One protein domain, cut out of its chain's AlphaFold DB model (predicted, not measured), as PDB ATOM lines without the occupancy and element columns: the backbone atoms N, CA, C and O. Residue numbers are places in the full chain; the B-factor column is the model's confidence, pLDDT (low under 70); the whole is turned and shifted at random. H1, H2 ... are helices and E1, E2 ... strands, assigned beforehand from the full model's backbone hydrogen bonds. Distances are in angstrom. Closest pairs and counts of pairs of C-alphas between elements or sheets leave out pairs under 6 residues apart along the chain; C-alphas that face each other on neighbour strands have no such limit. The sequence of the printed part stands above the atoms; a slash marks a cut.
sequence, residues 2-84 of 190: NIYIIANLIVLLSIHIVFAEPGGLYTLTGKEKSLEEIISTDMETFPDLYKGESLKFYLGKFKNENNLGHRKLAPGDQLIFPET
ATOM      1  N   ASN A   2     -47.114  29.706 -38.106       40.53
ATOM      2  CA  ASN A   2     -46.591  29.195 -36.835       40.53
ATOM      3  C   ASN A   2     -47.522  29.542 -35.653       40.53
ATOM      4  O   ASN A   2     -47.516  30.673 -35.172       40.53
ATOM      5  N   ILE A   3     -48.307  28.571 -35.174       46.78
ATOM      6  CA  ILE A   3     -49.232  28.716 -34.026       46.78
ATOM      7  C   ILE A   3     -48.475  29.041 -32.717       46.78
ATOM      8  O   ILE A   3     -49.040  29.602 -31.782       46.78
ATOM      9  N   TYR A   4     -47.160  28.803 -32.680       48.25
ATOM     10  CA  TYR A   4     -46.295  29.088 -31.532       48.25
ATOM     11  C   TYR A   4     -45.968  30.575 -31.300       48.25
ATOM     12  O   TYR A   4     -45.460  30.913 -30.233       48.25
ATOM     13  N   ILE A   5     -46.261  31.477 -32.246       47.00
ATOM     14  CA  ILE A   5     -45.941  32.911 -32.081       47.00
ATOM     15  C   ILE A   5     -47.056  33.664 -31.331       47.00
ATOM     16  O   ILE A   5     -46.776  34.621 -30.617       47.00
ATOM     17  N   ILE A   6     -48.309  33.198 -31.395       43.75
ATOM     18  CA  ILE A   6     -49.440  33.882 -30.737       43.75
ATOM     19  C   ILE A   6     -49.515  33.533 -29.239       43.75
ATOM     20  O   ILE A   6     -49.900  34.372 -28.428       43.75
ATOM     21  N   ALA A   7     -49.051  32.343 -28.840       41.94
ATOM     22  CA  ALA A   7     -49.027  31.940 -27.432       41.94
ATOM     23  C   ALA A   7     -47.995  32.714 -26.581       41.94
ATOM     24  O   ALA A   7     -48.174  32.831 -25.373       41.94
ATOM     25  N   ASN A   8     -46.953  33.293 -27.192       38.91
ATOM     26  CA  ASN A   8     -45.945  34.086 -26.472       38.91
ATOM     27  C   ASN A   8     -46.293  35.577 -26.334       38.91
ATOM     28  O   ASN A   8     -45.644  36.275 -25.561       38.91
ATOM     29  N   LEU A   9     -47.321  36.076 -27.030       37.03
ATOM     30  CA  LEU A   9     -47.711  37.488 -26.944       37.03
ATOM     31  C   LEU A   9     -48.755  37.761 -25.845       37.03
ATOM     32  O   LEU A   9     -48.924  38.900 -25.425       37.03
ATOM     33  N   ILE A  10     -49.426  36.720 -25.335       37.09
ATOM     34  CA  ILE A  10     -50.499  36.847 -24.329       37.09
ATOM     35  C   ILE A  10     -49.980  36.679 -22.885       37.09
ATOM     36  O   ILE A  10     -50.641  37.095 -21.940       37.09
ATOM     37  N   VAL A  11     -48.759  36.174 -22.683       36.53
ATOM     38  CA  VAL A  11     -48.162  36.037 -21.335       36.53
ATOM     39  C   VAL A  11     -47.486  37.335 -20.848       36.53
ATOM     40  O   VAL A  11     -47.100  37.438 -19.686       36.53
ATOM     41  N   LEU A  12     -47.393  38.378 -21.684       34.88
ATOM     42  CA  LEU A  12     -46.722  39.638 -21.329       34.88
ATOM     43  C   LEU A  12     -47.592  40.666 -20.571       34.88
ATOM     44  O   LEU A  12     -47.104  41.747 -20.259       34.88
ATOM     45  N   LEU A  13     -48.858  40.359 -20.261       35.12
ATOM     46  CA  LEU A  13     -49.862  41.358 -19.844       35.12
ATOM     47  C   LEU A  13     -50.454  41.157 -18.439       35.12
ATOM     48  O   LEU A  13     -51.561  41.603 -18.154       35.12
ATOM     49  N   SER A  14     -49.718  40.519 -17.531       34.31
ATOM     50  CA  SER A  14     -50.161  40.399 -16.133       34.31
ATOM     51  C   SER A  14     -49.018  40.414 -15.121       34.31
ATOM     52  O   SER A  14     -49.089  39.752 -14.087       34.31
ATOM     53  N   ILE A  15     -47.985  41.228 -15.360       39.00
ATOM     54  CA  ILE A  15     -47.263  41.821 -14.230       39.00
ATOM     55  C   ILE A  15     -48.127  43.002 -13.794       39.00
ATOM     56  O   ILE A  15     -47.922  44.132 -14.225       39.00
ATOM     57  N   HIS A  16     -49.159  42.721 -12.998       42.84
ATOM     58  CA  HIS A  16     -49.825  43.761 -12.225       42.84
ATOM     59  C   HIS A  16     -48.778  44.248 -11.229       42.84
ATOM     60  O   HIS A  16     -48.643  43.692 -10.141       42.84
ATOM     61  N   ILE A  17     -47.951  45.206 -11.648       46.09
ATOM     62  CA  ILE A  17     -47.135  45.961 -10.714       46.09
ATOM     63  C   ILE A  17     -48.171  46.699  -9.874       46.09
ATOM     64  O   ILE A  17     -48.828  47.626 -10.342       46.09
ATOM     65  N   VAL A  18     -48.432  46.168  -8.681       54.03
ATOM     66  CA  VAL A  18     -49.294  46.805  -7.692       54.03
ATOM     67  C   VAL A  18     -48.494  47.997  -7.199       54.03
ATOM     68  O   VAL A  18     -47.723  47.879  -6.255       54.03
ATOM     69  N   PHE A  19     -48.572  49.109  -7.921       60.22
ATOM     70  CA  PHE A  19     -47.968  50.350  -7.472       60.22
ATOM     71  C   PHE A  19     -48.756  50.854  -6.268       60.22
ATOM     72  O   PHE A  19     -49.987  50.771  -6.236       60.22
ATOM     73  N   ALA A  20     -48.040  51.346  -5.272       65.12
ATOM     74  CA  ALA A  20     -48.644  51.878  -4.072       65.12
ATOM     75  C   ALA A  20     -48.425  53.380  -4.104       65.12
ATOM     76  O   ALA A  20     -47.438  53.876  -3.574       65.12
ATOM     77  N   GLU A  21     -49.373  54.098  -4.716       82.06
ATOM     78  CA  GLU A  21     -49.428  55.556  -4.616       82.06
ATOM     79  C   GLU A  21     -49.209  55.990  -3.151       82.06
ATOM     80  O   GLU A  21     -49.653  55.288  -2.235       82.06
ATOM     81  N   PRO A  22     -48.587  57.151  -2.876       82.56
ATOM     82  CA  PRO A  22     -48.427  57.635  -1.510       82.56
ATOM     83  C   PRO A  22     -49.725  57.585  -0.680       82.56
ATOM     84  O   PRO A  22     -50.775  58.118  -1.061       82.56
ATOM     85  N   GLY A  23     -49.647  56.960   0.496       82.62
ATOM     86  CA  GLY A  23     -50.789  56.633   1.356       82.62
ATOM     87  C   GLY A  23     -51.490  55.311   1.024       82.62
ATOM     88  O   GLY A  23     -52.536  55.028   1.603       82.62
ATOM     89  N   GLY A  24     -50.961  54.535   0.078       86.88
ATOM     90  CA  GLY A  24     -51.445  53.215  -0.312       86.88
ATOM     91  C   GLY A  24     -50.731  52.066   0.402       86.88
ATOM     92  O   GLY A  24     -49.830  52.258   1.223       86.88
ATOM     93  N   LEU A  25     -51.148  50.844   0.065       90.19
ATOM     94  CA  LEU A  25     -50.547  49.600   0.545       90.19
ATOM     95  C   LEU A  25     -49.833  48.885  -0.599       90.19
ATOM     96  O   LEU A  25     -50.389  48.726  -1.683       90.19
ATOM     97  N   TYR A  26     -48.636  48.389  -0.318       90.62
ATOM     98  CA  TYR A  26     -47.847  47.563  -1.222       90.62
ATOM     99  C   TYR A  26     -47.690  46.163  -0.643       90.62
ATOM    100  O   TYR A  26     -47.281  46.018   0.506       90.62
ATOM    101  N   THR A  27     -47.982  45.127  -1.426       92.38
ATOM    102  CA  THR A  27     -47.759  43.737  -0.999       92.38
ATOM    103  C   THR A  27     -46.449  43.232  -1.586       92.38
ATOM    104  O   THR A  27     -46.314  43.179  -2.806       92.38
ATOM    105  N   LEU A  28     -45.503  42.833  -0.733       91.25
ATOM    106  CA  LEU A  28     -44.233  42.265  -1.181       91.25
ATOM    107  C   LEU A  28     -44.463  40.962  -1.946       91.25
ATOM    108  O   LEU A  28     -45.105  40.037  -1.454       91.25
ATOM    109  N   THR A  29     -43.888  40.852  -3.132       89.44
ATOM    110  CA  THR A  29     -43.983  39.663  -3.984       89.44
ATOM    111  C   THR A  29     -42.795  38.717  -3.808       89.44
ATOM    112  O   THR A  29     -42.865  37.559  -4.220       89.44
ATOM    113  N   GLY A  30     -41.703  39.191  -3.201       87.25
ATOM    114  CA  GLY A  30     -40.431  38.477  -3.097       87.25
ATOM    115  C   GLY A  30     -39.548  38.596  -4.340       87.25
ATOM    116  O   GLY A  30     -38.480  37.988  -4.381       87.25
ATOM    117  N   LYS A  31     -39.990  39.345  -5.359       88.38
ATOM    118  CA  LYS A  31     -39.235  39.608  -6.596       88.38
ATOM    119  C   LYS A  31     -38.496  40.945  -6.562       88.38
ATOM    120  O   LYS A  31     -37.693  41.216  -7.451       88.38
ATOM    121  N   GLU A  32     -38.789  41.778  -5.572       87.88
ATOM    122  CA  GLU A  32     -38.183  43.089  -5.384       87.88
ATOM    123  C   GLU A  32     -36.715  42.934  -4.967       87.88
ATOM    124  O   GLU A  32     -36.407  42.126  -4.088       87.88
ATOM    125  N   LYS A  33     -35.791  43.701  -5.564       86.81
ATOM    126  CA  LYS A  33     -34.365  43.591  -5.206       86.81
ATOM    127  C   LYS A  33     -34.030  44.398  -3.958       86.81
ATOM    128  O   LYS A  33     -33.136  44.019  -3.205       86.81
ATOM    129  N   SER A  34     -34.716  45.519  -3.736       91.06
ATOM    130  CA  SER A  34     -34.528  46.358  -2.553       91.06
ATOM    131  C   SER A  34     -35.722  47.282  -2.308       91.06
ATOM    132  O   SER A  34     -36.475  47.598  -3.222       91.06
ATOM    133  N   LEU A  35     -35.860  47.782  -1.074       91.88
ATOM    134  CA  LEU A  35     -36.848  48.822  -0.745       91.88
ATOM    135  C   LEU A  35     -36.634  50.110  -1.552       91.88
ATOM    136  O   LEU A  35     -37.590  50.807  -1.870       91.88
ATOM    137  N   GLU A  36     -35.376  50.427  -1.861       94.31
ATOM    138  CA  GLU A  36     -35.017  51.588  -2.677       94.31
ATOM    139  C   GLU A  36     -35.560  51.457  -4.096       94.31
ATOM    140  O   GLU A  36     -36.106  52.432  -4.594       94.31
ATOM    141  N   GLU A  37     -35.472  50.264  -4.698       92.69
ATOM    142  CA  GLU A  37     -36.016  49.989  -6.032       92.69
ATOM    143  C   GLU A  37     -37.544  50.116  -6.043       92.69
ATOM    144  O   GLU A  37     -38.090  50.781  -6.918       92.69
ATOM    145  N   ILE A  38     -38.233  49.556  -5.039       91.88
ATOM    146  CA  ILE A  38     -39.699  49.664  -4.934       91.88
ATOM    147  C   ILE A  38     -40.113  51.142  -4.913       91.88
ATOM    148  O   ILE A  38     -40.964  51.565  -5.693       91.88
ATOM    149  N   ILE A  39     -39.489  51.934  -4.038       94.38
ATOM    150  CA  ILE A  39     -39.828  53.350  -3.883       94.38
ATOM    151  C   ILE A  39     -39.431  54.146  -5.127       94.38
ATOM    152  O   ILE A  39     -40.215  54.978  -5.566       94.38
ATOM    153  N   SER A  40     -38.249  53.922  -5.711       94.75
ATOM    154  CA  SER A  40     -37.831  54.668  -6.904       94.75
ATOM    155  C   SER A  40     -38.765  54.408  -8.079       94.75
ATOM    156  O   SER A  40     -39.170  55.353  -8.747       94.75
ATOM    157  N   THR A  41     -39.163  53.152  -8.289       91.69
ATOM    158  CA  THR A  41     -40.111  52.786  -9.344       91.69
ATOM    159  C   THR A  41     -41.486  53.415  -9.112       91.69
ATOM    160  O   THR A  41     -42.096  53.912 -10.059       91.69
ATOM    161  N   ASP A  42     -41.969  53.466  -7.868       92.56
ATOM    162  CA  ASP A  42     -43.232  54.145  -7.548       92.56
ATOM    163  C   ASP A  42     -43.138  55.673  -7.762       92.56
ATOM    164  O   ASP A  42     -44.021  56.277  -8.373       92.56
ATOM    165  N   MET A  43     -42.015  56.294  -7.374       94.38
ATOM    166  CA  MET A  43     -41.741  57.719  -7.619       94.38
ATOM    167  C   MET A  43     -41.674  58.068  -9.111       94.38
ATOM    168  O   MET A  43     -42.165  59.124  -9.511       94.38
ATOM    169  N   GLU A  44     -41.074  57.202  -9.929       93.06
ATOM    170  CA  GLU A  44     -41.024  57.351 -11.389       93.06
ATOM    171  C   GLU A  44     -42.407  57.198 -12.029       93.06
ATOM    172  O   GLU A  44     -42.711  57.874 -13.011       93.06
ATOM    173  N   THR A  45     -43.254  56.345 -11.450       91.94
ATOM    174  CA  THR A  45     -44.614  56.094 -11.940       91.94
ATOM    175  C   THR A  45     -45.563  57.245 -11.595       91.94
ATOM    176  O   THR A  45     -46.390  57.627 -12.423       91.94
ATOM    177  N   PHE A  46     -45.417  57.855 -10.412       91.44
ATOM    178  CA  PHE A  46     -46.291  58.933  -9.930       91.44
ATOM    179  C   PHE A  46     -45.544  60.230  -9.572       91.44
ATOM    180  O   PHE A  46     -45.682  60.736  -8.452       91.44
ATOM    181  N   PRO A  47     -44.793  60.846 -10.501       93.69
ATOM    182  CA  PRO A  47     -43.888  61.954 -10.187       93.69
ATOM    183  C   PRO A  47     -44.593  63.152  -9.530       93.69
ATOM    184  O   PRO A  47     -44.048  63.782  -8.618       93.69
ATOM    185  N   ASP A  48     -45.837  63.439  -9.923       91.81
ATOM    186  CA  ASP A  48     -46.631  64.526  -9.342       91.81
ATOM    187  C   ASP A  48     -47.002  64.279  -7.876       91.81
ATOM    188  O   ASP A  48     -47.019  65.223  -7.079       91.81
ATOM    189  N   LEU A  49     -47.246  63.021  -7.490       92.81
ATOM    190  CA  LEU A  49     -47.566  62.650  -6.111       92.81
ATOM    191  C   LEU A  49     -46.336  62.702  -5.202       92.81
ATOM    192  O   LEU A  49     -46.490  62.813  -3.991       92.81
ATOM    193  N   TYR A  50     -45.123  62.708  -5.751       95.25
ATOM    194  CA  TYR A  50     -43.870  62.797  -4.994       95.25
ATOM    195  C   TYR A  50     -43.178  64.158  -5.088       95.25
ATOM    196  O   TYR A  50     -42.088  64.347  -4.544       95.25
ATOM    197  N   LYS A  51     -43.798  65.141  -5.744       94.19
ATOM    198  CA  LYS A  51     -43.197  66.455  -5.970       94.19
ATOM    199  C   LYS A  51     -42.703  67.105  -4.670       94.19
ATOM    200  O   LYS A  51     -43.483  67.398  -3.763       94.19
ATOM    201  N   GLY A  52     -41.401  67.396  -4.628       93.75
ATOM    202  CA  GLY A  52     -40.722  68.013  -3.482       93.75
ATOM    203  C   GLY A  52     -40.165  67.024  -2.452       93.75
ATOM    204  O   GLY A  52     -39.547  67.458  -1.484       93.75
ATOM    205  N   GLU A  53     -40.346  65.719  -2.651       95.12
ATOM    206  CA  GLU A  53     -39.710  64.670  -1.855       95.12
ATOM    207  C   GLU A  53     -38.433  64.181  -2.557       95.12
ATOM    208  O   GLU A  53     -38.377  64.081  -3.782       95.12
ATOM    209  N   SER A  54     -37.392  63.863  -1.784       96.69
ATOM    210  CA  SER A  54     -36.212  63.154  -2.299       96.69
ATOM    211  C   SER A  54     -36.281  61.679  -1.912       96.69
ATOM    212  O   SER A  54     -36.765  61.359  -0.825       96.69
ATOM    213  N   LEU A  55     -35.731  60.792  -2.751       96.44
ATOM    214  CA  LEU A  55     -35.716  59.345  -2.499       96.44
ATOM    215  C   LEU A  55     -35.146  59.006  -1.113       96.44
ATOM    216  O   LEU A  55     -35.759  58.266  -0.352       96.44
ATOM    217  N   LYS A  56     -34.005  59.606  -0.741       96.69
ATOM    218  CA  LYS A  56     -33.351  59.365   0.558       96.69
ATOM    219  C   LYS A  56     -34.252  59.737   1.738       96.69
ATOM    220  O   LYS A  56     -34.318  59.003   2.722       96.69
ATOM    221  N   PHE A  57     -34.922  60.885   1.655       96.38
ATOM    222  CA  PHE A  57     -35.808  61.352   2.717       96.38
ATOM    223  C   PHE A  57     -37.075  60.497   2.808       96.38
ATOM    224  O   PHE A  57     -37.459  60.080   3.902       96.38
ATOM    225  N   TYR A  58     -37.684  60.175   1.664       96.38
ATOM    226  CA  TYR A  58     -38.891  59.359   1.617       96.38
ATOM    227  C   TYR A  58     -38.633  57.913   2.062       96.38
ATOM    228  O   TYR A  58     -39.400  57.377   2.855       96.38
ATOM    229  N   LEU A  59     -37.500  57.313   1.683       95.81
ATOM    230  CA  LEU A  59     -37.065  56.005   2.188       95.81
ATOM    231  C   LEU A  59     -36.936  55.992   3.719       95.81
ATOM    232  O   LEU A  59     -37.309  55.012   4.364       95.81
ATOM    233  N   GLY A  60     -36.424  57.076   4.311       95.56
ATOM    234  CA  GLY A  60     -36.368  57.235   5.765       95.56
ATOM    235  C   GLY A  60     -37.759  57.208   6.404       95.56
ATOM    236  O   GLY A  60     -37.983  56.448   7.345       95.56
ATOM    237  N   LYS A  61     -38.714  57.969   5.849       95.19
ATOM    238  CA  LYS A  61     -40.122  57.927   6.285       95.19
ATOM    239  C   LYS A  61     -40.717  56.531   6.136       95.19
ATOM    240  O   LYS A  61     -41.327  56.035   7.071       95.19
ATOM    241  N   PHE A  62     -40.496  55.888   4.993       95.12
ATOM    242  CA  PHE A  62     -41.030  54.567   4.680       95.12
ATOM    243  C   PHE A  62     -40.564  53.503   5.679       95.12
ATOM    244  O   PHE A  62     -41.372  52.724   6.183       95.12
ATOM    245  N   LYS A  63     -39.268  53.493   6.014       94.94
ATOM    246  CA  LYS A  63     -38.712  52.578   7.020       94.94
ATOM    247  C   LYS A  63     -39.310  52.810   8.406       94.94
ATOM    248  O   LYS A  63     -39.575  51.833   9.105       94.94
ATOM    249  N   ASN A  64     -39.523  54.072   8.779       94.56
ATOM    250  CA  ASN A  64     -40.121  54.436  10.061       94.56
ATOM    251  C   ASN A  64     -41.596  54.022  10.134       94.56
ATOM    252  O   ASN A  64     -41.976  53.340  11.078       94.56
ATOM    253  N   GLU A  65     -42.394  54.353   9.116       94.81
ATOM    254  CA  GLU A  65     -43.829  54.031   9.044       94.81
ATOM    255  C   GLU A  65     -44.084  52.520   9.151       94.81
ATOM    256  O   GLU A  65     -45.021  52.066   9.801       94.81
ATOM    257  N   ASN A  66     -43.196  51.720   8.559       93.38
ATOM    258  CA  ASN A  66     -43.308  50.264   8.528       93.38
ATOM    259  C   ASN A  66     -42.529  49.544   9.641       93.38
ATOM    260  O   ASN A  66     -42.485  48.311   9.654       93.38
ATOM    261  N   ASN A  67     -41.901  50.281  10.564       93.12
ATOM    262  CA  ASN A  67     -41.084  49.738  11.657       93.12
ATOM    263  C   ASN A  67     -40.003  48.736  11.182       93.12
ATOM    264  O   ASN A  67     -39.802  47.672  11.771       93.12
ATOM    265  N   LEU A  68     -39.286  49.064  10.100       90.50
ATOM    266  CA  LEU A  68     -38.386  48.132   9.393       90.50
ATOM    267  C   LEU A  68     -36.978  47.985   9.994       90.50
ATOM    268  O   LEU A  68     -36.116  47.390   9.358       90.50
ATOM    269  N   GLY A  69     -36.717  48.501  11.200       82.31
ATOM    270  CA  GLY A  69     -35.364  48.560  11.778       82.31
ATOM    271  C   GLY A  69     -34.631  47.210  11.822       82.31
ATOM    272  O   GLY A  69     -33.521  47.092  11.310       82.31
ATOM    273  N   HIS A  70     -35.268  46.181  12.385       80.62
ATOM    274  CA  HIS A  70     -34.727  44.813  12.447       80.62
ATOM    275  C   HIS A  70     -35.683  43.762  11.875       80.62
ATOM    276  O   HIS A  70     -35.423  42.560  11.957       80.62
ATOM    277  N   ARG A  71     -36.817  44.197  11.315       86.00
ATOM    278  CA  ARG A  71     -37.833  43.294  10.785       86.00
ATOM    279  C   ARG A  71     -37.300  42.620   9.525       86.00
ATOM    280  O   ARG A  71     -36.945  43.288   8.557       86.00
ATOM    281  N   LYS A  72     -37.300  41.286   9.518       86.56
ATOM    282  CA  LYS A  72     -37.095  40.517   8.293       86.56
ATOM    283  C   LYS A  72     -38.391  40.543   7.488       86.56
ATOM    284  O   LYS A  72     -39.424  40.109   7.985       86.56
ATOM    285  N   LEU A  73     -38.312  41.076   6.278       90.69
ATOM    286  CA  LEU A  73     -39.429  41.128   5.346       90.69
ATOM    287  C   LEU A  73     -39.621  39.774   4.661       90.69
ATOM    288  O   LEU A  73     -38.640  39.111   4.311       90.69
ATOM    289  N   ALA A  74     -40.876  39.380   4.471       91.50
ATOM    290  CA  ALA A  74     -41.263  38.171   3.763       91.50
ATOM    291  C   ALA A  74     -42.239  38.487   2.616       91.50
ATOM    292  O   ALA A  74     -42.993  39.460   2.694       91.50
ATOM    293  N   PRO A  75     -42.270  37.665   1.552       93.81
ATOM    294  CA  PRO A  75     -43.325  37.749   0.547       93.81
ATOM    295  C   PRO A  75     -44.710  37.648   1.202       93.81
ATOM    296  O   PRO A  75     -44.920  36.828   2.095       93.81
ATOM    297  N   GLY A  76     -45.646  38.479   0.756       91.75
ATOM    298  CA  GLY A  76     -46.981  38.636   1.329       91.75
ATOM    299  C   GLY A  76     -47.088  39.716   2.410       91.75
ATOM    300  O   GLY A  76     -48.206  40.113   2.733       91.75
ATOM    301  N   ASP A  77     -45.972  40.236   2.939       91.38
ATOM    302  CA  ASP A  77     -46.012  41.377   3.857       91.38
ATOM    303  C   ASP A  77     -46.628  42.602   3.166       91.38
ATOM    304  O   ASP A  77     -46.256  42.959   2.045       91.38
ATOM    305  N   GLN A  78     -47.538  43.276   3.870       93.19
ATOM    306  CA  GLN A  78     -48.095  44.557   3.447       93.19
ATOM    307  C   GLN A  78     -47.294  45.706   4.056       93.19
ATOM    308  O   GLN A  78     -47.105  45.766   5.274       93.19
ATOM    309  N   LEU A  79     -46.830  46.608   3.198       93.19
ATOM    310  CA  LEU A  79     -46.102  47.815   3.559       93.19
ATOM    311  C   LEU A  79     -46.940  49.050   3.235       93.19
ATOM    312  O   LEU A  79     -47.551  49.144   2.173       93.19
ATOM    313  N   ILE A  80     -46.948  50.005   4.153       92.81
ATOM    314  CA  ILE A  80     -47.649  51.279   4.036       92.81
ATOM    315  C   ILE A  80     -46.718  52.281   3.360       92.81
ATOM    316  O   ILE A  80     -45.610  52.528   3.838       92.81
ATOM    317  N   PHE A  81     -47.165  52.885   2.266       94.50
ATOM    318  CA  PHE A  81     -46.468  54.009   1.652       94.50
ATOM    319  C   PHE A  81     -46.847  55.299   2.389       94.50
ATOM    320  O   PHE A  81     -48.024  55.657   2.387       94.50
ATOM    321  N   PRO A  82     -45.903  56.027   3.019       94.12
ATOM    322  CA  PRO A  82     -46.228  57.260   3.729       94.12
ATOM    323  C   PRO A  82     -46.856  58.308   2.812       94.12
ATOM    324  O   PRO A  82     -46.466  58.464   1.653       94.12
ATOM    325  N   GLU A  83     -47.776  59.109   3.335       92.81
ATOM    326  CA  GLU A  83     -48.294  60.228   2.557       92.81
ATOM    327  C   GLU A  83     -47.224  61.306   2.315       92.81
ATOM    328  O   GLU A  83     -46.349  61.591   3.141       92.81
ATOM    329  N   THR A  84     -47.317  61.948   1.155       93.25
ATOM    330  CA  THR A  84     -46.527  63.133   0.797       93.25
ATOM    331  C   THR A  84     -47.406  64.379   0.859       93.25
ATOM    332  O   THR A  84     -48.628  64.318   0.727       93.25
TER     333      THR A  84
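Overview. This is residues 2 to 84 of the 190 residues of an uncharacterized protein of Verrucomicrobia bacterium (UniProt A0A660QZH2). With little regular structure, this is a small body from which a long tail, residues 2 to 16, sticks out and makes the length. In the body, helices H1 and H3 pack at a steep tilt, short H2 is near H1, and strands E1 and E2 pair antiparallel. The 83 printed residues run E1, H1, H2, H3, E2; mostly helix, with 32 residues in named elements. The whole is loose, radius of gyration of the C-alphas 15.7 A, spanning 53 by 31 by 18 A.

Arrangement. E1, residues 25 to 27, is antiparallel to E2, residues 78 to 80, at 150 degrees; N 26 and O 79 are 2.8 A apart. H1, residues 35 to 45, touches H3, residues 55 to 65, opposite ways at a steep tilt of 63 degrees; the closest C-alphas, of Ser 40 and Leu 55, are 6.8 A apart. H2, residues 47 to 50, is apart from H3. Every O i to N i+4 pair is within hydrogen-bond range in H1 and H3; H2 is too short for one.

Along the chain. E1 begins at C-alpha 25 (-50.547, 49.600, 0.545) and measures 6.7 A, H1 15.4 A, H2 5.3 A, H3 15.1 A, and E2 6.8 A, ending at C-alpha 80 (-47.649, 51.279, 4.036).

Size, cuts and confidence. The C-alphas farthest apart, of Asn 2 and Asn 64, are 53.6 A apart. The printed part has no cut. H3 to E2 is a long link. Residues 2 to 20 have pLDDT under 70.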